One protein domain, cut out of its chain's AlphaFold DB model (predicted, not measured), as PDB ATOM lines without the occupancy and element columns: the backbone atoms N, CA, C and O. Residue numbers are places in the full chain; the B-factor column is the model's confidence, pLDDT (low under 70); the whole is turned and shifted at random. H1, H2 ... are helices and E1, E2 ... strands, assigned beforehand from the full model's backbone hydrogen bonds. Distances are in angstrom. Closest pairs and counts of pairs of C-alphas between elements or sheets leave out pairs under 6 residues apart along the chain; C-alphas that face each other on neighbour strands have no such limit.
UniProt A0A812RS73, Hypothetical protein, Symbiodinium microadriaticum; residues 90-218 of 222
ATOM      1  N   ILE A  90      36.226 -41.490 -79.888       94.81
ATOM      2  CA  ILE A  90      37.300 -42.194 -79.181       94.81
ATOM      3  C   ILE A  90      38.601 -41.412 -79.295       94.81
ATOM      4  O   ILE A  90      38.858 -40.764 -80.308       94.81
ATOM      5  N   THR A  91      39.440 -41.509 -78.271       94.88
ATOM      6  CA  THR A  91      40.780 -40.926 -78.294       94.88
ATOM      7  C   THR A  91      41.765 -41.948 -78.844       94.88
ATOM      8  O   THR A  91      41.938 -43.030 -78.280       94.88
ATOM      9  N   LEU A  92      42.410 -41.612 -79.959       92.94
ATOM     10  CA  LEU A  92      43.441 -42.449 -80.560       92.94
ATOM     11  C   LEU A  92      44.745 -42.376 -79.761       92.94
ATOM     12  O   LEU A  92      44.992 -41.446 -78.987       92.94
ATOM     13  N   LYS A  93      45.631 -43.352 -79.993       87.19
ATOM     14  CA  LYS A  93      47.018 -43.269 -79.522       87.19
ATOM     15  C   LYS A  93      47.666 -42.050 -80.186       87.19
ATOM     16  O   LYS A  93      47.907 -42.069 -81.385       87.19
ATOM     17  N   GLY A  94      47.883 -40.990 -79.411       83.38
ATOM     18  CA  GLY A  94      48.282 -39.669 -79.914       83.38
ATOM     19  C   GLY A  94      47.368 -38.525 -79.467       83.38
ATOM     20  O   GLY A  94      47.680 -37.373 -79.727       83.38
ATOM     21  N   GLY A  95      46.260 -38.814 -78.773       88.19
ATOM     22  CA  GLY A  95      45.364 -37.791 -78.215       88.19
ATOM     23  C   GLY A  95      44.331 -37.239 -79.204       88.19
ATOM     24  O   GLY A  95      43.444 -36.492 -78.800       88.19
ATOM     25  N   LEU A  96      44.408 -37.633 -80.478       89.31
ATOM     26  CA  LEU A  96      43.479 -37.209 -81.523       89.31
ATOM     27  C   LEU A  96      42.074 -37.782 -81.291       89.31
ATOM     28  O   LEU A  96      41.920 -38.971 -80.998       89.31
ATOM     29  N   GLN A  97      41.050 -36.942 -81.452       92.69
ATOM     30  CA  GLN A  97      39.652 -37.323 -81.257       92.69
ATOM     31  C   GLN A  97      39.027 -37.826 -82.560       92.69
ATOM     32  O   GLN A  97      38.821 -37.060 -83.496       92.69
ATOM     33  N   PHE A  98      38.651 -39.102 -82.586       92.94
ATOM     34  CA  PHE A  98      38.134 -39.790 -83.766       92.94
ATOM     35  C   PHE A  98      36.647 -40.145 -83.596       92.94
ATOM     36  O   PHE A  98      36.308 -40.891 -82.670       92.94
ATOM     37  N   PRO A  99      35.731 -39.647 -84.448       94.56
ATOM     38  CA  PRO A  99      34.325 -40.048 -84.395       94.56
ATOM     39  C   PRO A  99      34.145 -41.526 -84.751       94.56
ATOM     40  O   PRO A  99      34.672 -41.990 -85.761       94.56
ATOM     41  N   LYS A 100      33.385 -42.271 -83.939       92.94
ATOM     42  CA  LYS A 100      33.242 -43.731 -84.086       92.94
ATOM     43  C   LYS A 100      32.578 -44.160 -85.395       92.94
ATOM     44  O   LYS A 100      32.908 -45.216 -85.923       92.94
ATOM     45  N   ALA A 101      31.628 -43.371 -85.893       94.19
ATOM     46  CA  ALA A 101      30.915 -43.657 -87.132       94.19
ATOM     47  C   ALA A 101      31.533 -42.865 -88.287       94.19
ATOM     48  O   ALA A 101      31.527 -41.636 -88.252       94.19
ATOM     49  N   SER A 102      32.035 -43.571 -89.302       95.12
ATOM     50  CA  SER A 102      32.619 -42.979 -90.510       95.12
ATOM     51  C   SER A 102      31.767 -43.290 -91.740       95.12
ATOM     52  O   SER A 102      31.212 -44.386 -91.849       95.12
ATOM     53  N   PHE A 103      31.667 -42.330 -92.657       96.94
ATOM     54  CA  PHE A 103      31.041 -42.498 -93.963       96.94
ATOM     55  C   PHE A 103      32.115 -42.657 -95.042       96.94
ATOM     56  O   PHE A 103      32.953 -41.775 -95.234       96.94
ATOM     57  N   GLY A 104      32.090 -43.789 -95.744       95.50
ATOM     58  CA  GLY A 104      33.030 -44.102 -96.815       95.50
ATOM     59  C   GLY A 104      32.396 -43.949 -98.192       95.50
ATOM     60  O   GLY A 104      31.283 -44.431 -98.412       95.50
ATOM     61  N   LEU A 105      33.117 -43.331 -99.127       94.75
ATOM     62  CA  LEU A 105      32.699 -43.294-100.527       94.75
ATOM     63  C   LEU A 105      33.149 -44.553-101.282       94.75
ATOM     64  O   LEU A 105      34.237 -45.078-101.054       94.75
ATOM     65  N   GLN A 106      32.305 -45.015-102.203       95.19
ATOM     66  CA  GLN A 106      32.611 -46.104-103.140       95.19
ATOM     67  C   GLN A 106      32.985 -45.553-104.522       95.19
ATOM     68  O   GLN A 106      33.050 -44.340-104.723       95.19
ATOM     69  N   VAL A 107      33.246 -46.446-105.480       95.62
ATOM     70  CA  VAL A 107      33.614 -46.079-106.853       95.62
ATOM     71  C   VAL A 107      32.384 -45.593-107.627       95.62
ATOM     72  O   VAL A 107      31.521 -46.375-108.025       95.62
ATOM     73  N   TYR A 108      32.317 -44.286-107.850       94.81
ATOM     74  CA  TYR A 108      31.337 -43.607-108.700       94.81
ATOM     75  C   TYR A 108      31.869 -42.236-109.111       94.81
ATOM     76  O   TYR A 108      32.837 -41.743-108.536       94.81
ATOM     77  N   GLY A 109      31.204 -41.609-110.084       97.56
ATOM     78  CA  GLY A 109      31.558 -40.274-110.555       97.56
ATOM     79  C   GLY A 109      31.376 -39.179-109.500       97.56
ATOM     80  O   GLY A 109      30.561 -39.282-108.580       97.56
ATOM     81  N   ASP A 110      32.121 -38.100-109.702       98.00
ATOM     82  CA  ASP A 110      32.201 -36.918-108.845       98.00
ATOM     83  C   ASP A 110      30.837 -36.329-108.443       98.00
ATOM     84  O   ASP A 110      30.637 -35.985-107.282       98.00
ATOM     85  N   ASP A 111      29.873 -36.255-109.364       98.00
ATOM     86  CA  ASP A 111      28.538 -35.707-109.074       98.00
ATOM     87  C   ASP A 111      27.760 -36.575-108.074       98.00
ATOM     88  O   ASP A 111      27.013 -36.079-107.227       98.00
ATOM     89  N   THR A 112      27.958 -37.897-108.137       98.31
ATOM     90  CA  THR A 112      27.359 -38.827-107.173       98.31
ATOM     91  C   THR A 112      28.058 -38.725-105.824       98.31
ATOM     92  O   THR A 112      27.377 -38.710-104.799       98.31
ATOM     93  N   ALA A 113      29.388 -38.601-105.819       98.12
ATOM     94  CA  ALA A 113      30.161 -38.389-104.600       98.12
ATOM     95  C   ALA A 113      29.721 -37.121-103.870       98.12
ATOM     96  O   ALA A 113      29.428 -37.168-102.680       98.12
ATOM     97  N   GLU A 114      29.585 -36.020-104.604       98.31
ATOM     98  CA  GLU A 114      29.159 -34.732-104.072       98.31
ATOM     99  C   GLU A 114      27.793 -34.823-103.374       98.31
ATOM    100  O   GLU A 114      27.644 -34.387-102.229       98.31
ATOM    101  N   ARG A 115      26.803 -35.437-104.037       98.31
ATOM    102  CA  ARG A 115      25.450 -35.612-103.491       98.31
ATOM    103  C   ARG A 115      25.440 -36.505-102.250       98.31
ATOM    104  O   ARG A 115      24.778 -36.179-101.269       98.31
ATOM    105  N   LEU A 116      26.152 -37.630-102.289       98.25
ATOM    106  CA  LEU A 116      26.210 -38.567-101.163       98.25
ATOM    107  C   LEU A 116      26.914 -37.955 -99.948       98.25
ATOM    108  O   LEU A 116      26.462 -38.159 -98.824       98.25
ATOM    109  N   THR A 117      27.964 -37.162-100.169       98.00
ATOM    110  CA  THR A 117      28.634 -36.411 -99.104       98.00
ATOM    111  C   THR A 117      27.689 -35.413 -98.442       98.00
ATOM    112  O   THR A 117      27.610 -35.394 -97.216       98.00
ATOM    113  N   GLN A 118      26.934 -34.630 -99.218       97.94
ATOM    114  CA  GLN A 118      25.959 -33.683 -98.660       97.94
ATOM    115  C   GLN A 118      24.909 -34.400 -97.807       97.94
ATOM    116  O   GLN A 118      24.723 -34.048 -96.645       97.94
ATOM    117  N   MET A 119      24.325 -35.485 -98.325       97.75
ATOM    118  CA  MET A 119      23.359 -36.296 -97.575       97.75
ATOM    119  C   MET A 119      23.949 -36.847 -96.268       97.75
ATOM    120  O   MET A 119      23.292 -36.836 -95.231       97.75
ATOM    121  N   ALA A 120      25.193 -37.330 -96.288       97.31
ATOM    122  CA  ALA A 120      25.847 -37.838 -95.086       97.31
ATOM    123  C   ALA A 120      26.064 -36.728 -94.039       97.31
ATOM    124  O   ALA A 120      25.827 -36.947 -92.849       97.31
ATOM    125  N   ILE A 121      26.467 -35.529 -94.469       96.44
ATOM    126  CA  ILE A 121      26.650 -34.374 -93.580       96.44
ATOM    127  C   ILE A 121      25.315 -33.927 -92.967       96.44
ATOM    128  O   ILE A 121      25.269 -33.677 -91.757       96.44
ATOM    129  N   GLU A 122      24.245 -33.884 -93.768       95.62
ATOM    130  CA  GLU A 122      22.873 -33.560 -93.344       95.62
ATOM    131  C   GLU A 122      22.344 -34.545 -92.293       95.62
ATOM    132  O   GLU A 122      21.740 -34.135 -91.303       95.62
ATOM    133  N   VAL A 123      22.628 -35.841 -92.462       94.69
ATOM    134  CA  VAL A 123      22.262 -36.898 -91.499       94.69
ATOM    135  C   VAL A 123      23.113 -36.840 -90.219       94.69
ATOM    136  O   VAL A 123      22.764 -37.449 -89.209       94.69
ATOM    137  N   GLY A 124      24.208 -36.075 -90.219       93.88
ATOM    138  CA  GLY A 124      25.020 -35.809 -89.030       93.88
ATOM    139  C   GLY A 124      26.367 -36.529 -88.987       93.88
ATOM    140  O   GLY A 124      27.040 -36.482 -87.954       93.88
ATOM    141  N   TYR A 125      26.807 -37.162 -90.082       96.38
ATOM    142  CA  TYR A 125      28.168 -37.695 -90.155       96.38
ATOM    143  C   TYR A 125      29.193 -36.562 -90.068       96.38
ATOM    144  O   TYR A 125      29.030 -35.485 -90.648       96.38
ATOM    145  N   ARG A 126      30.260 -36.818 -89.311       96.25
ATOM    146  CA  ARG A 126      31.409 -35.914 -89.160       96.25
ATOM    147  C   ARG A 126      32.748 -36.603 -89.390       96.25
ATOM    148  O   ARG A 126      33.763 -35.931 -89.352       96.25
ATOM    149  N   ASN A 127      32.769 -37.910 -89.636       96.81
ATOM    150  CA  ASN A 127      33.970 -38.645 -90.021       96.81
ATOM    151  C   ASN A 127      33.764 -39.242 -91.409       96.81
ATOM    152  O   ASN A 127      32.732 -39.866 -91.663       96.81
ATOM    153  N   PHE A 128      34.731 -39.025 -92.289       97.81
ATOM    154  CA  PHE A 128      34.669 -39.370 -93.698       97.81
ATOM    155  C   PHE A 128      35.934 -40.092 -94.134       97.81
ATOM    156  O   PHE A 128      37.038 -39.716 -93.744       97.81
ATOM    157  N   PHE A 129      35.769 -41.094 -94.989       97.31
ATOM    158  CA  PHE A 129      36.866 -41.793 -95.642       97.31
ATOM    159  C   PHE A 129      36.690 -41.753 -97.160       97.31
ATOM    160  O   PHE A 129      35.666 -42.188 -97.694       97.31
ATOM    161  N   ALA A 130      37.707 -41.257 -97.858       95.94
ATOM    162  CA  ALA A 130      37.765 -41.243 -99.311       95.94
ATOM    163  C   ALA A 130      39.077 -41.887 -99.777       95.94
ATOM    164  O   ALA A 130      40.169 -41.337 -99.613       95.94
ATOM    165  N   SER A 131      38.954 -43.091-100.338       96.56
ATOM    166  CA  SER A 131      40.086 -43.842-100.880       96.56
ATOM    167  C   SER A 131      40.579 -43.222-102.185       96.56
ATOM    168  O   SER A 131      39.777 -42.815-103.030       96.56
ATOM    169  N   VAL A 132      41.897 -43.239-102.403       96.75
ATOM    170  CA  VAL A 132      42.486 -42.825-103.684       96.75
ATOM    171  C   VAL A 132      42.031 -43.700-104.858       96.75
ATOM    172  O   VAL A 132      41.996 -43.237-105.995       96.75
ATOM    173  N   LEU A 133      41.621 -44.944-104.586       96.81
ATOM    174  CA  LEU A 133      41.101 -45.879-105.585       96.81
ATOM    175  C   LEU A 133      39.674 -45.552-106.027       96.81
ATOM    176  O   LEU A 133      39.269 -45.962-107.113       96.81
ATOM    177  N   ALA A 134      38.912 -44.822-105.208       96.75
ATOM    178  CA  ALA A 134      37.568 -44.388-105.577       96.75
ATOM    179  C   ALA A 134      37.592 -43.290-106.653       96.75
ATOM    180  O   ALA A 134      36.646 -43.185-107.433       96.75
ATOM    181  N   GLY A 135      38.673 -42.501-106.714       96.75
ATOM    182  CA  GLY A 135      38.909 -41.509-107.768       96.75
ATOM    183  C   GLY A 135      37.914 -40.344-107.792       96.75
ATOM    184  O   GLY A 135      37.734 -39.727-108.838       96.75
ATOM    185  N   ASN A 136      37.239 -40.066-106.675       97.75
ATOM    186  CA  ASN A 136      36.167 -39.074-106.562       97.75
ATOM    187  C   ASN A 136      36.386 -38.046-105.436       97.75
ATOM    188  O   ASN A 136      35.439 -37.464-104.896       97.75
ATOM    189  N   GLN A 137      37.652 -37.801-105.086       98.00
ATOM    190  CA  GLN A 137      38.077 -36.857-104.047       98.00
ATOM    191  C   GLN A 137      37.601 -35.433-104.335       98.00
ATOM    192  O   GLN A 137      37.202 -34.711-103.422       98.00
ATOM    193  N   LYS A 138      37.584 -35.038-105.611       97.94
ATOM    194  CA  LYS A 138      37.125 -33.718-106.039       97.94
ATOM    195  C   LYS A 138      35.627 -33.544-105.782       97.94
ATOM    196  O   LYS A 138      35.225 -32.544-105.194       97.94
ATOM    197  N   GLY A 139      34.801 -34.517-106.171       98.00
ATOM    198  CA  GLY A 139      33.364 -34.529-105.889       98.00
ATOM    199  C   GLY A 139      33.066 -34.538-104.391       98.00
ATOM    200  O   GLY A 139      32.245 -33.750-103.921       98.00
ATOM    201  N   PHE A 140      33.796 -35.353-103.625       98.25
ATOM    202  CA  PHE A 140      33.732 -35.342-102.165       98.25
ATOM    203  C   PHE A 140      34.002 -33.948-101.586       98.25
ATOM    204  O   PHE A 140      33.189 -33.434-100.818       98.25
ATOM    205  N   ALA A 141      35.119 -33.329-101.977       97.88
ATOM    206  CA  ALA A 141      35.549 -32.042-101.452       97.88
ATOM    207  C   ALA A 141      34.560 -30.918-101.800       97.88
ATOM    208  O   ALA A 141      34.191 -30.140-100.918       97.88
ATOM    209  N   ARG A 142      34.002 -30.910-103.021       98.12
ATOM    210  CA  ARG A 142      32.896 -30.001-103.377       98.12
ATOM    211  C   ARG A 142      31.665 -30.210-102.496       98.12
ATOM    212  O   ARG A 142      31.024 -29.236-102.112       98.12
ATOM    213  N   GLY A 143      31.336 -31.460-102.164       97.69
ATOM    214  CA  GLY A 143      30.209 -31.790-101.288       97.69
ATOM    215  C   GLY A 143      30.410 -31.256 -99.871       97.69
ATOM    216  O   GLY A 143      29.488 -30.679 -99.297       97.69
ATOM    217  N   VAL A 144      31.632 -31.373 -99.343       97.69
ATOM    218  CA  VAL A 144      32.019 -30.768 -98.062       97.69
ATOM    219  C   VAL A 144      31.885 -29.248 -98.117       97.69
ATOM    220  O   VAL A 144      31.197 -28.680 -97.272       97.69
ATOM    221  N   GLN A 145      32.453 -28.584 -99.127       96.50
ATOM    222  CA  GLN A 145      32.372 -27.126 -99.245       96.50
ATOM    223  C   GLN A 145      30.931 -26.614 -99.326       96.50
ATOM    224  O   GLN A 145      30.568 -25.664 -98.635       96.50
ATOM    225  N   LYS A 146      30.091 -27.263-100.140       97.12
ATOM    226  CA  LYS A 146      28.680 -26.884-100.308       97.12
ATOM    227  C   LYS A 146      27.842 -27.102 -99.054       97.12
ATOM    228  O   LYS A 146      26.823 -26.436 -98.907       97.12
ATOM    229  N   SER A 147      28.260 -27.994 -98.154       96.00
ATOM    230  CA  SER A 147      27.542 -28.230 -96.899       96.00
ATOM    231  C   SER A 147      27.591 -27.040 -95.935       96.00
ATOM    232  O   SER A 147      26.749 -26.942 -95.046       96.00
ATOM    233  N   GLY A 148      28.586 -26.155 -96.078       94.00
ATOM    234  CA  GLY A 148      28.797 -25.021 -95.177       94.00
ATOM    235  C   GLY A 148      29.225 -25.401 -93.754       94.00
ATOM    236  O   GLY A 148      29.328 -24.517 -92.906       94.00
ATOM    237  N   VAL A 149      29.475 -26.687 -93.472       94.94
ATOM    238  CA  VAL A 149      29.980 -27.136 -92.169       94.94
ATOM    239  C   VAL A 149      31.449 -26.719 -92.022       94.94
ATOM    240  O   VAL A 149      32.231 -26.968 -92.944       94.94
ATOM    241  N   PRO A 150      31.846 -26.111 -90.888       94.69
ATOM    242  CA  PRO A 150      33.235 -25.730 -90.650       94.69
ATOM    243  C   PRO A 150      34.185 -26.931 -90.757       94.69
ATOM    244  O   PRO A 150      33.867 -28.036 -90.307       94.69
ATOM    245  N   ARG A 151      35.367 -26.723 -91.350       94.81
ATOM    246  CA  ARG A 151      36.351 -27.789 -91.607       94.81
ATOM    247  C   ARG A 151      36.780 -28.496 -90.320       94.81
ATOM    248  O   ARG A 151      36.989 -29.706 -90.342       94.81
ATOM    249  N   GLU A 152      36.866 -27.759 -89.218       92.75
ATOM    250  CA  GLU A 152      37.242 -28.224 -87.882       92.75
ATOM    251  C   GLU A 152      36.205 -29.148 -87.223       92.75
ATOM    252  O   GLU A 152      36.523 -29.875 -86.281       92.75
ATOM    253  N   GLU A 153      34.959 -29.158 -87.709       93.44
ATOM    254  CA  GLU A 153      33.940 -30.101 -87.238       93.44
ATOM    255  C   GLU A 153      34.046 -31.470 -87.919       93.44
ATOM    256  O   GLU A 153      33.443 -32.443 -87.450       93.44
ATOM    257  N   LEU A 154      34.800 -31.550 -89.017       95.69
ATOM    258  CA  LEU A 154      34.929 -32.721 -89.869       95.69
ATOM    259  C   LEU A 154      36.259 -33.431 -89.617       95.69
ATOM    260  O   LEU A 154      37.294 -32.807 -89.435       95.69
ATOM    261  N   PHE A 155      36.213 -34.756 -89.651       96.94
ATOM    262  CA  PHE A 155      37.362 -35.641 -89.618       96.94
ATOM    263  C   PHE A 155      37.454 -36.343 -90.972       96.94
ATOM    264  O   PHE A 155      36.604 -37.170 -91.299       96.94
ATOM    265  N   ILE A 156      38.440 -35.993 -91.786       97.56
ATOM    266  CA  ILE A 156      38.549 -36.431 -93.177       97.56
ATOM    267  C   ILE A 156      39.803 -37.282 -93.343       97.56
ATOM    268  O   ILE A 156      40.929 -36.825 -93.139       97.56
ATOM    269  N   CYS A 157      39.581 -38.531 -93.739       97.19
ATOM    270  CA  CYS A 157      40.610 -39.528 -93.971       97.19
ATOM    271  C   CYS A 157      40.810 -39.770 -95.470       97.19
ATOM    272  O   CYS A 157      39.841 -39.985 -96.204       97.19
ATOM    273  N   GLY A 158      42.070 -39.827 -95.897       97.06
ATOM    274  CA  GLY A 158      42.466 -40.282 -97.230       97.06
ATOM    275  C   GLY A 158      43.278 -41.574 -97.188       97.06
ATOM    276  O   GLY A 158      43.740 -42.002 -96.128       97.06
ATOM    277  N   SER A 159      43.509 -42.174 -98.356       97.50
ATOM    278  CA  SER A 159      44.438 -43.298 -98.497       97.50
ATOM    279  C   SER A 159      45.518 -43.051 -99.551       97.50
ATOM    280  O   SER A 159      45.428 -42.133-100.365       97.50
ATOM    281  N   VAL A 160      46.554 -43.884 -99.532       97.75
ATOM    282  CA  VAL A 160      47.598 -43.941-100.555       97.75
ATOM    283  C   VAL A 160      47.843 -45.386-100.982       97.75
ATOM    284  O   VAL A 160      47.813 -46.310-100.169       97.75
ATOM    285  N   VAL A 161      48.098 -45.578-102.276       97.56
ATOM    286  CA  VAL A 161      48.407 -46.879-102.876       97.56
ATOM    287  C   VAL A 161      49.872 -46.884-103.295       97.56
ATOM    288  O   VAL A 161      50.280 -46.138-104.182       97.56
ATOM    289  N   SER A 162      50.661 -47.732-102.641       97.50
ATOM    290  CA  SER A 162      52.095 -47.912-102.904       97.50
ATOM    291  C   SER A 162      52.534 -49.363-102.673       97.50
ATOM    292  O   SER A 162      53.659 -49.634-102.277       97.50
ATOM    293  N   ASN A 163      51.640 -50.329-102.888       96.94
ATOM    294  CA  ASN A 163      51.869 -51.739-102.558       96.94
ATOM    295  C   ASN A 163      52.758 -52.500-103.559       96.94
ATOM    296  O   ASN A 163      53.233 -53.586-103.237       96.94
ATOM    297  N   LEU A 164      52.990 -51.951-104.755       97.38
ATOM    298  CA  LEU A 164      53.791 -52.580-105.822       97.38
ATOM    299  C   LEU A 164      55.272 -52.152-105.827       97.38
ATOM    300  O   LEU A 164      55.980 -52.346-106.816       97.38
ATOM    301  N   VAL A 165      55.728 -51.563-104.726       97.62
ATOM    302  CA  VAL A 165      57.090 -51.045-104.543       97.62
ATOM    303  C   VAL A 165      58.121 -52.166-104.405       97.62
ATOM    304  O   VAL A 165      57.814 -53.282-103.965       97.62
ATOM    305  N   GLN A 166      59.352 -51.885-104.826       97.06
ATOM    306  CA  GLN A 166      60.397 -52.904-104.940       97.06
ATOM    307  C   GLN A 166      61.252 -53.049-103.686       97.06
ATOM    308  O   GLN A 166      61.496 -54.187-103.276       97.06
ATOM    309  N   ASP A 167      61.648 -51.929-103.089       98.19
ATOM    310  CA  ASP A 167      62.551 -51.840-101.941       98.19
ATOM    311  C   ASP A 167      62.138 -50.707-100.980       98.19
ATOM    312  O   ASP A 167      61.091 -50.073-101.149       98.19
ATOM    313  N   PHE A 168      62.933 -50.486 -99.931       98.12
ATOM    314  CA  PHE A 168      62.667 -49.473 -98.909       98.12
ATOM    315  C   PHE A 168      62.574 -48.043 -99.470       98.12
ATOM    316  O   PHE A 168      61.673 -47.296 -99.083       98.12
ATOM    317  N   GLU A 169      63.504 -47.649-100.342       97.94
ATOM    318  CA  GLU A 169      63.598 -46.270-100.832       97.94
ATOM    319  C   GLU A 169      62.469 -45.978-101.822       97.94
ATOM    320  O   GLU A 169      61.798 -44.949-101.720       97.94
ATOM    321  N   ASP A 170      62.182 -46.926-102.716       98.25
ATOM    322  CA  ASP A 170      61.018 -46.859-103.599       98.25
ATOM    323  C   ASP A 170      59.717 -46.769-102.786       98.25
ATOM    324  O   ASP A 170      58.867 -45.915-103.048       98.25
ATOM    325  N   ALA A 171      59.582 -47.572-101.726       98.00
ATOM    326  CA  ALA A 171      58.430 -47.512-100.833       98.00
ATOM    327  C   ALA A 171      58.255 -46.135-100.175       98.00
ATOM    328  O   ALA A 171      57.136 -45.610-100.145       98.00
ATOM    329  N   TYR A 172      59.342 -45.536 -99.688       97.69
ATOM    330  CA  TYR A 172      59.334 -44.201 -99.093       97.69
ATOM    331  C   TYR A 172      58.911 -43.126-100.106       97.69
ATOM    332  O   TYR A 172      57.935 -42.399 -99.880       97.69
ATOM    333  N   LEU A 173      59.597 -43.051-101.249       97.62
ATOM    334  CA  LEU A 173      59.367 -42.024-102.266       97.62
ATOM    335  C   LEU A 173      57.987 -42.156-102.917       97.62
ATOM    336  O   LEU A 173      57.277 -41.158-103.077       97.62
ATOM    337  N   THR A 174      57.578 -43.380-103.259       98.12
ATOM    338  CA  THR A 174      56.282 -43.652-103.888       98.12
ATOM    339  C   THR A 174      55.131 -43.334-102.939       98.12
ATOM    340  O   THR A 174      54.158 -42.702-103.357       98.12
ATOM    341  N   THR A 175      55.250 -43.680-101.653       98.00
ATOM    342  CA  THR A 175      54.226 -43.338-100.651       98.00
ATOM    343  C   THR A 175      54.138 -41.826-100.454       98.00
ATOM    344  O   THR A 175      53.047 -41.271-100.565       98.00
ATOM    345  N   LYS A 176      55.270 -41.129-100.279       96.69
ATOM    346  CA  LYS A 176      55.301 -39.663-100.129       96.69
ATOM    347  C   LYS A 176      54.665 -38.949-101.326       96.69
ATOM    348  O   LYS A 176      53.827 -38.063-101.157       96.69
ATOM    349  N   LYS A 177      55.014 -39.371-102.544       97.19
ATOM    350  CA  LYS A 177      54.433 -38.844-103.787       97.19
ATOM    351  C   LYS A 177      52.936 -39.136-103.891       97.19
ATOM    352  O   LYS A 177      52.181 -38.286-104.355       97.19
ATOM    353  N   GLY A 178      52.507 -40.328-103.486       96.94
ATOM    354  CA  GLY A 178      51.100 -40.715-103.482       96.94
ATOM    355  C   GLY A 178      50.262 -39.885-102.507       96.94
ATOM    356  O   GLY A 178      49.169 -39.460-102.873       96.94
ATOM    357  N   CYS A 179      50.797 -39.575-101.322       96.31
ATOM    358  CA  CYS A 179      50.157 -38.670-100.364       96.31
ATOM    359  C   CYS A 179      49.936 -37.275-100.963       96.31
ATOM    360  O   CYS A 179      48.814 -36.774-100.932       96.31
ATOM    361  N   ALA A 180      50.980 -36.688-101.563       95.38
ATOM    362  CA  ALA A 180      50.899 -35.371-102.196       95.38
ATOM    363  C   ALA A 180      49.860 -35.342-103.329       95.38
ATOM    364  O   ALA A 180      48.981 -34.489-103.335       95.38
ATOM    365  N   LYS A 181      49.886 -36.336-104.226       96.25
ATOM    366  CA  LYS A 181      48.904 -36.457-105.315       96.25
ATOM    367  C   LYS A 181      47.469 -36.587-104.821       96.25
ATOM    368  O   LYS A 181      46.555 -36.036-105.424       96.25
ATOM    369  N   ASN A 182      47.254 -37.355-103.753       96.00
ATOM    370  CA  ASN A 182      45.921 -37.494-103.188       96.00
ATOM    371  C   ASN A 182      45.441 -36.143-102.639       96.00
ATOM    372  O   ASN A 182      44.326 -35.729-102.939       96.00
ATOM    373  N   LEU A 183      46.302 -35.423-101.909       96.12
ATOM    374  CA  LEU A 183      45.987 -34.095-101.384       96.12
ATOM    375  C   LEU A 183      45.709 -33.072-102.495       96.12
ATOM    376  O   LEU A 183      44.763 -32.305-102.375       96.12
ATOM    377  N   GLU A 184      46.465 -33.102-103.596       96.69
ATOM    378  CA  GLU A 184      46.203 -32.281-104.787       96.69
ATOM    379  C   GLU A 184      44.784 -32.522-105.337       96.69
ATOM    380  O   GLU A 184      44.055 -31.568-105.605       96.69
ATOM    381  N   ALA A 185      44.344 -33.783-105.420       96.06
ATOM    382  CA  ALA A 185      42.997 -34.125-105.881       96.06
ATOM    383  C   ALA A 185      41.889 -33.612-104.938       96.06
ATOM    384  O   ALA A 185      40.836 -33.168-105.401       96.06
ATOM    385  N   PHE A 186      42.113 -33.639-103.620       97.38
ATOM    386  CA  PHE A 186      41.216 -32.996-102.649       97.38
ATOM    387  C   PHE A 186      41.229 -31.467-102.787       97.38
ATOM    388  O   PHE A 186      40.168 -30.835-102.730       97.38
ATOM    389  N   ALA A 187      42.404 -30.873-103.009       97.00
ATOM    390  CA  ALA A 187      42.587 -29.430-103.123       97.00
ATOM    391  C   ALA A 187      41.875 -28.852-104.353       97.00
ATOM    392  O   ALA A 187      41.370 -27.734-104.288       97.00
ATOM    393  N   GLU A 188      41.721 -29.623-105.434       95.81
ATOM    394  CA  GLU A 188      40.890 -29.230-106.581       95.81
ATOM    395  C   GLU A 188      39.408 -29.011-106.231       95.81
ATOM    396  O   GLU A 188      38.734 -28.211-106.880       95.81
ATOM    397  N   GLY A 189      38.879 -29.735-105.239       90.50
ATOM    398  CA  GLY A 189      37.548 -29.483-104.672       90.50
ATOM    399  C   GLY A 189      37.589 -28.624-103.404       90.50
ATOM    400  O   GLY A 189      36.554 -28.415-102.775       90.50
ATOM    401  N   GLY A 190      38.785 -28.144-103.050       93.69
ATOM    402  CA  GLY A 190      39.094 -27.171-102.013       93.69
ATOM    403  C   GLY A 190      39.114 -27.693-100.578       93.69
ATOM    404  O   GLY A 190      38.788 -26.955 -99.648       93.69
ATOM    405  N   ILE A 191      39.549 -28.943-100.400       96.50
ATOM    406  CA  ILE A 191      40.090 -29.444 -99.131       96.50
ATOM    407  C   ILE A 191      41.615 -29.463 -99.250       96.50
ATOM    408  O   ILE A 191      42.163 -30.219-100.045       96.50
ATOM    409  N   THR A 192      42.306 -28.643 -98.462       94.94
ATOM    410  CA  THR A 192      43.771 -28.486 -98.528       94.94
ATOM    411  C   THR A 192      44.528 -29.282 -97.469       94.94
ATOM    412  O   THR A 192      45.754 -29.277 -97.471       94.94
ATOM    413  N   GLU A 193      43.820 -29.960 -96.567       93.75
ATOM    414  CA  GLU A 193      44.405 -30.744 -95.476       93.75
ATOM    415  C   GLU A 193      43.514 -31.935 -95.097       93.75
ATOM    416  O   GLU A 193      42.280 -31.865 -95.158       93.75
ATOM    417  N   LEU A 194      44.144 -33.027 -94.665       95.94
ATOM    418  CA  LEU A 194      43.489 -34.245 -94.185       95.94
ATOM    419  C   LEU A 194      43.811 -34.449 -92.706       95.94
ATOM    420  O   LEU A 194      44.938 -34.213 -92.284       95.94
ATOM    421  N   ASP A 195      42.845 -34.946 -91.933       95.56
ATOM    422  CA  ASP A 195      43.064 -35.282 -90.518       95.56
ATOM    423  C   ASP A 195      43.889 -36.562 -90.364       95.56
ATOM    424  O   ASP A 195      44.578 -36.769 -89.364       95.56
ATOM    425  N   MET A 196      43.790 -37.456 -91.349       94.94
ATOM    426  CA  MET A 196      44.516 -38.714 -91.369       94.94
ATOM    427  C   MET A 196      44.740 -39.190 -92.803       94.94
ATOM    428  O   MET A 196      43.860 -39.098 -93.659       94.94
ATOM    429  N   ILE A 197      45.906 -39.781 -93.043       95.00
ATOM    430  CA  ILE A 197      46.191 -40.548 -94.253       95.00
ATOM    431  C   ILE A 197      46.676 -41.945 -93.869       95.00
ATOM    432  O   ILE A 197      47.361 -42.117 -92.861       95.00
ATOM    433  N   MET A 198      46.285 -42.953 -94.645       95.94
ATOM    434  CA  MET A 198      46.633 -44.353 -94.387       95.94
ATOM    435  C   MET A 198      47.013 -45.095 -95.667       95.94
ATOM    436  O   MET A 198      46.715 -44.650 -96.773       95.94
ATOM    437  N   LEU A 199      47.654 -46.254 -95.528       97.38
ATOM    438  CA  LEU A 199      47.856 -47.162 -96.657       97.38
ATOM    439  C   LEU A 199      46.528 -47.816 -97.020       97.38
ATOM    440  O   LEU A 199      45.844 -48.339 -96.145       97.38
ATOM    441  N   ASP A 200      46.202 -47.824 -98.309       96.38
ATOM    442  CA  ASP A 200      45.100 -48.643 -98.819       96.38
ATOM    443  C   ASP A 200      45.494 -50.128 -98.797       96.38
ATOM    444  O   ASP A 200      44.749 -50.989 -98.336       96.38
ATOM    445  N   TYR A 201      46.743 -50.407 -99.189       96.94
ATOM    446  CA  TYR A 201      47.335 -51.738 -99.138       96.94
ATOM    447  C   TYR A 201      48.777 -51.689 -98.616       96.94
ATOM    448  O   TYR A 201      49.556 -50.821 -99.037       96.94
ATOM    449  N   PRO A 202      49.176 -52.637 -97.750       97.06
ATOM    450  CA  PRO A 202      50.578 -52.809 -97.399       97.06
ATOM    451  C   PRO A 202      51.382 -53.320 -98.600       97.06
ATOM    452  O   PRO A 202      50.856 -54.009 -99.479       97.06
ATOM    453  N   ALA A 203      52.673 -53.003 -98.619       97.56
ATOM    454  CA  ALA A 203      53.626 -53.602 -99.541       97.56
ATOM    455  C   ALA A 203      53.894 -55.084 -99.208       97.56
ATOM    456  O   ALA A 203      53.406 -55.631 -98.217       97.56
ATOM    457  N   LYS A 204      54.655 -55.751-100.079       96.44
ATOM    458  CA  LYS A 204      54.836 -57.213-100.089       96.44
ATOM    459  C   LYS A 204      55.575 -57.784 -98.868       96.44
ATOM    460  O   LYS A 204      55.359 -58.947 -98.536       96.44
ATOM    461  N   ASP A 205      56.444 -57.012 -98.215       96.88
ATOM    462  CA  ASP A 205      57.313 -57.496 -97.136       96.88
ATOM    463  C   ASP A 205      57.571 -56.441 -96.044       96.88
ATOM    464  O   ASP A 205      57.213 -55.271 -96.160       96.88
ATOM    465  N   CYS A 206      58.194 -56.855 -94.936       97.69
ATOM    466  CA  CYS A 206      58.440 -55.961 -93.804       97.69
ATOM    467  C   CYS A 206      59.386 -54.794 -94.121       97.69
ATOM    468  O   CYS A 206      59.320 -53.779 -93.431       97.69
ATOM    469  N   GLU A 207      60.293 -54.936 -95.088       97.94
ATOM    470  CA  GLU A 207      61.239 -53.876 -95.445       97.94
ATOM    471  C   GLU A 207      60.523 -52.772 -96.223       97.94
ATOM    472  O   GLU A 207      60.562 -51.604 -95.836       97.94
ATOM    473  N   THR A 208      59.767 -53.160 -97.244       98.12
ATOM    474  CA  THR A 208      58.936 -52.253 -98.038       98.12
ATOM    475  C   THR A 208      57.834 -51.600 -97.197       98.12
ATOM    476  O   THR A 208      57.645 -50.389 -97.284       98.12
ATOM    477  N   ILE A 209      57.176 -52.330 -96.287       97.94
ATOM    478  CA  ILE A 209      56.199 -51.747 -95.344       97.94
ATOM    479  C   ILE A 209      56.853 -50.699 -94.429       97.94
ATOM    480  O   ILE A 209      56.244 -49.670 -94.134       97.94
ATOM    481  N   ARG A 210      58.099 -50.913 -93.980       97.81
ATOM    482  CA  ARG A 210      58.828 -49.903 -93.194       97.81
ATOM    483  C   ARG A 210      59.132 -48.656 -94.016       97.81
ATOM    484  O   ARG A 210      59.036 -47.567 -93.464       97.81
ATOM    485  N   GLY A 211      59.458 -48.799 -95.300       97.75
ATOM    486  CA  GLY A 211      59.626 -47.659 -96.203       97.75
ATOM    487  C   GLY A 211      58.324 -46.873 -96.382       97.75
ATOM    488  O   GLY A 211      58.322 -45.650 -96.246       97.75
ATOM    489  N   GLN A 212      57.191 -47.567 -96.559       97.62
ATOM    490  CA  GLN A 212      55.864 -46.937 -96.580       97.62
ATOM    491  C   GLN A 212      55.581 -46.173 -95.277       97.62
ATOM    492  O   GLN A 212      55.191 -45.009 -95.311       97.62
ATOM    493  N   TRP A 213      55.818 -46.802 -94.121       96.69
ATOM    494  CA  TRP A 213      55.605 -46.169 -92.818       96.69
ATOM    495  C   TRP A 213      56.520 -44.962 -92.607       96.69
ATOM    496  O   TRP A 213      56.079 -43.932 -92.100       96.69
ATOM    497  N   LYS A 214      57.774 -45.046 -93.075       96.56
ATOM    498  CA  LYS A 214      58.737 -43.948 -92.985       96.56
ATOM    499  C   LYS A 214      58.240 -42.680 -93.679       96.56
ATOM    500  O   LYS A 214      58.578 -41.584 -93.240       96.56
ATOM    501  N   ALA A 215      57.425 -42.816 -94.725       95.81
ATOM    502  CA  ALA A 215      56.834 -41.679 -95.423       95.81
ATOM    503  C   ALA A 215      55.804 -40.914 -94.574       95.81
ATOM    504  O   ALA A 215      55.648 -39.713 -94.780       95.81
ATOM    505  N   PHE A 216      55.140 -41.564 -93.611       93.06
ATOM    506  CA  PHE A 216      54.199 -40.908 -92.693       93.06
ATOM    507  C   PHE A 216      54.865 -40.305 -91.456       93.06
ATOM    508  O   PHE A 216      54.270 -39.470 -90.789       93.06
ATOM    509  N   GLU A 217      56.090 -40.724 -91.136       89.44
ATOM    510  CA  GLU A 217      56.855 -40.168 -90.014       89.44
ATOM    511  C   GLU A 217      57.441 -38.781 -90.315       89.44
ATOM    512  O   GLU A 217      58.069 -38.191 -89.438       89.44
ATOM    513  N   VAL A 218      57.326 -38.288 -91.554       65.69
ATOM    514  CA  VAL A 218      57.981 -37.046 -91.974       65.69
ATOM    515  C   VAL A 218      57.305 -35.849 -91.307       65.69
ATOM    516  O   VAL A 218      56.167 -35.512 -91.618       65.69
TER     517      VAL A 218
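AT A GLANCE: This is residues 90 to 218 of the 222 residues of the protein "Hypothetical protein" of Symbiodinium microadriaticum (UniProt A0A812RS73). A small curled sheet of four parallel strands, E2, E3, E4 and E5, is covered on one face by a row of four helices, H1, H2, H3 and H4, making two layers. H3, the longest helix, slants over E3 and E4, while H1 is over the E2 side and H4 over E5; residues 90 to 99 fold back on themselves near the starts of E3 and E4. The printed part has 129 residues and runs E1 E2 H1 E3 H2 E4 H3 E5 H4, with sheet order E2 E3 E4 E5 and a mixed class of helices and strands. It is compact, with a radius of gyration of the C-alphas of 15.1 A and spans of 44 by 33 by 21 A.

HOW THE PARTS SIT: E1, residues 97 to 99, pairs with no named strand; residues 90 to 91 pair antiparallel with its residues 97 to 98. It runs on into E2, residues 102 to 104, at 62 degrees. H1, residues 110 to 123, is on the sheet and runs along E2, at 16 degrees on the local plane. E3, residues 127 to 130, is parallel to E2, with N 103 and O 127 2.9 A apart, within hydrogen-bond range. H2, residues 137 to 147, touches H1 at a steep tilt of 41 degrees; their closest C-alphas, Asp 110 and Gly 139, are 4.0 A apart. E4, residues 155 to 161, is parallel to E3, with N 128 and O 155 at 2.8 A. H3, residues 168 to 187, is slantwise to E4 at 44 degrees on the local plane, at a height over the sheet of 8.1 A. Its residues 182 to 187 alone touch H2, the closest C-alphas being Gln 137 and Phe 186 at 5.2 A. E5, residues 196 to 201, is parallel to E4, with N 160 and O 198 at 2.9 A. E2, H1, E3; E3, H2, E4; and E4, H3, E5 are strand-helix-strand units, parallel neighbour strands joined through a helix, each with a right-handed crossover. H4, residues 206 to 216, touches residues 168 to 176 of H3 alone, at a steep tilt of 39 degrees; the closest C-alphas, Phe 168 and Gly 211, are 4.5 A apart. The helix packing is mostly crossed. Every O i to N i+4 pair is within hydrogen-bond range in H1, H2 and H3, and 6 of 7 in H4.

IN THESE COORDINATES: E1 begins at C-alpha 97, (39.652, -37.323, -81.257). H1 is 20.0 A long, E4 20.6 A and H3 28.7 A. H4 ends at C-alpha 216, (54.199, -40.908, -92.693).

THE WHOLE: The C-alphas farthest apart, Glu 122 and Asp 167, are 44.5 A apart. The printed part has no cut and no long link. Mean pLDDT of the printed part is 95.9, with residue 218 under 70.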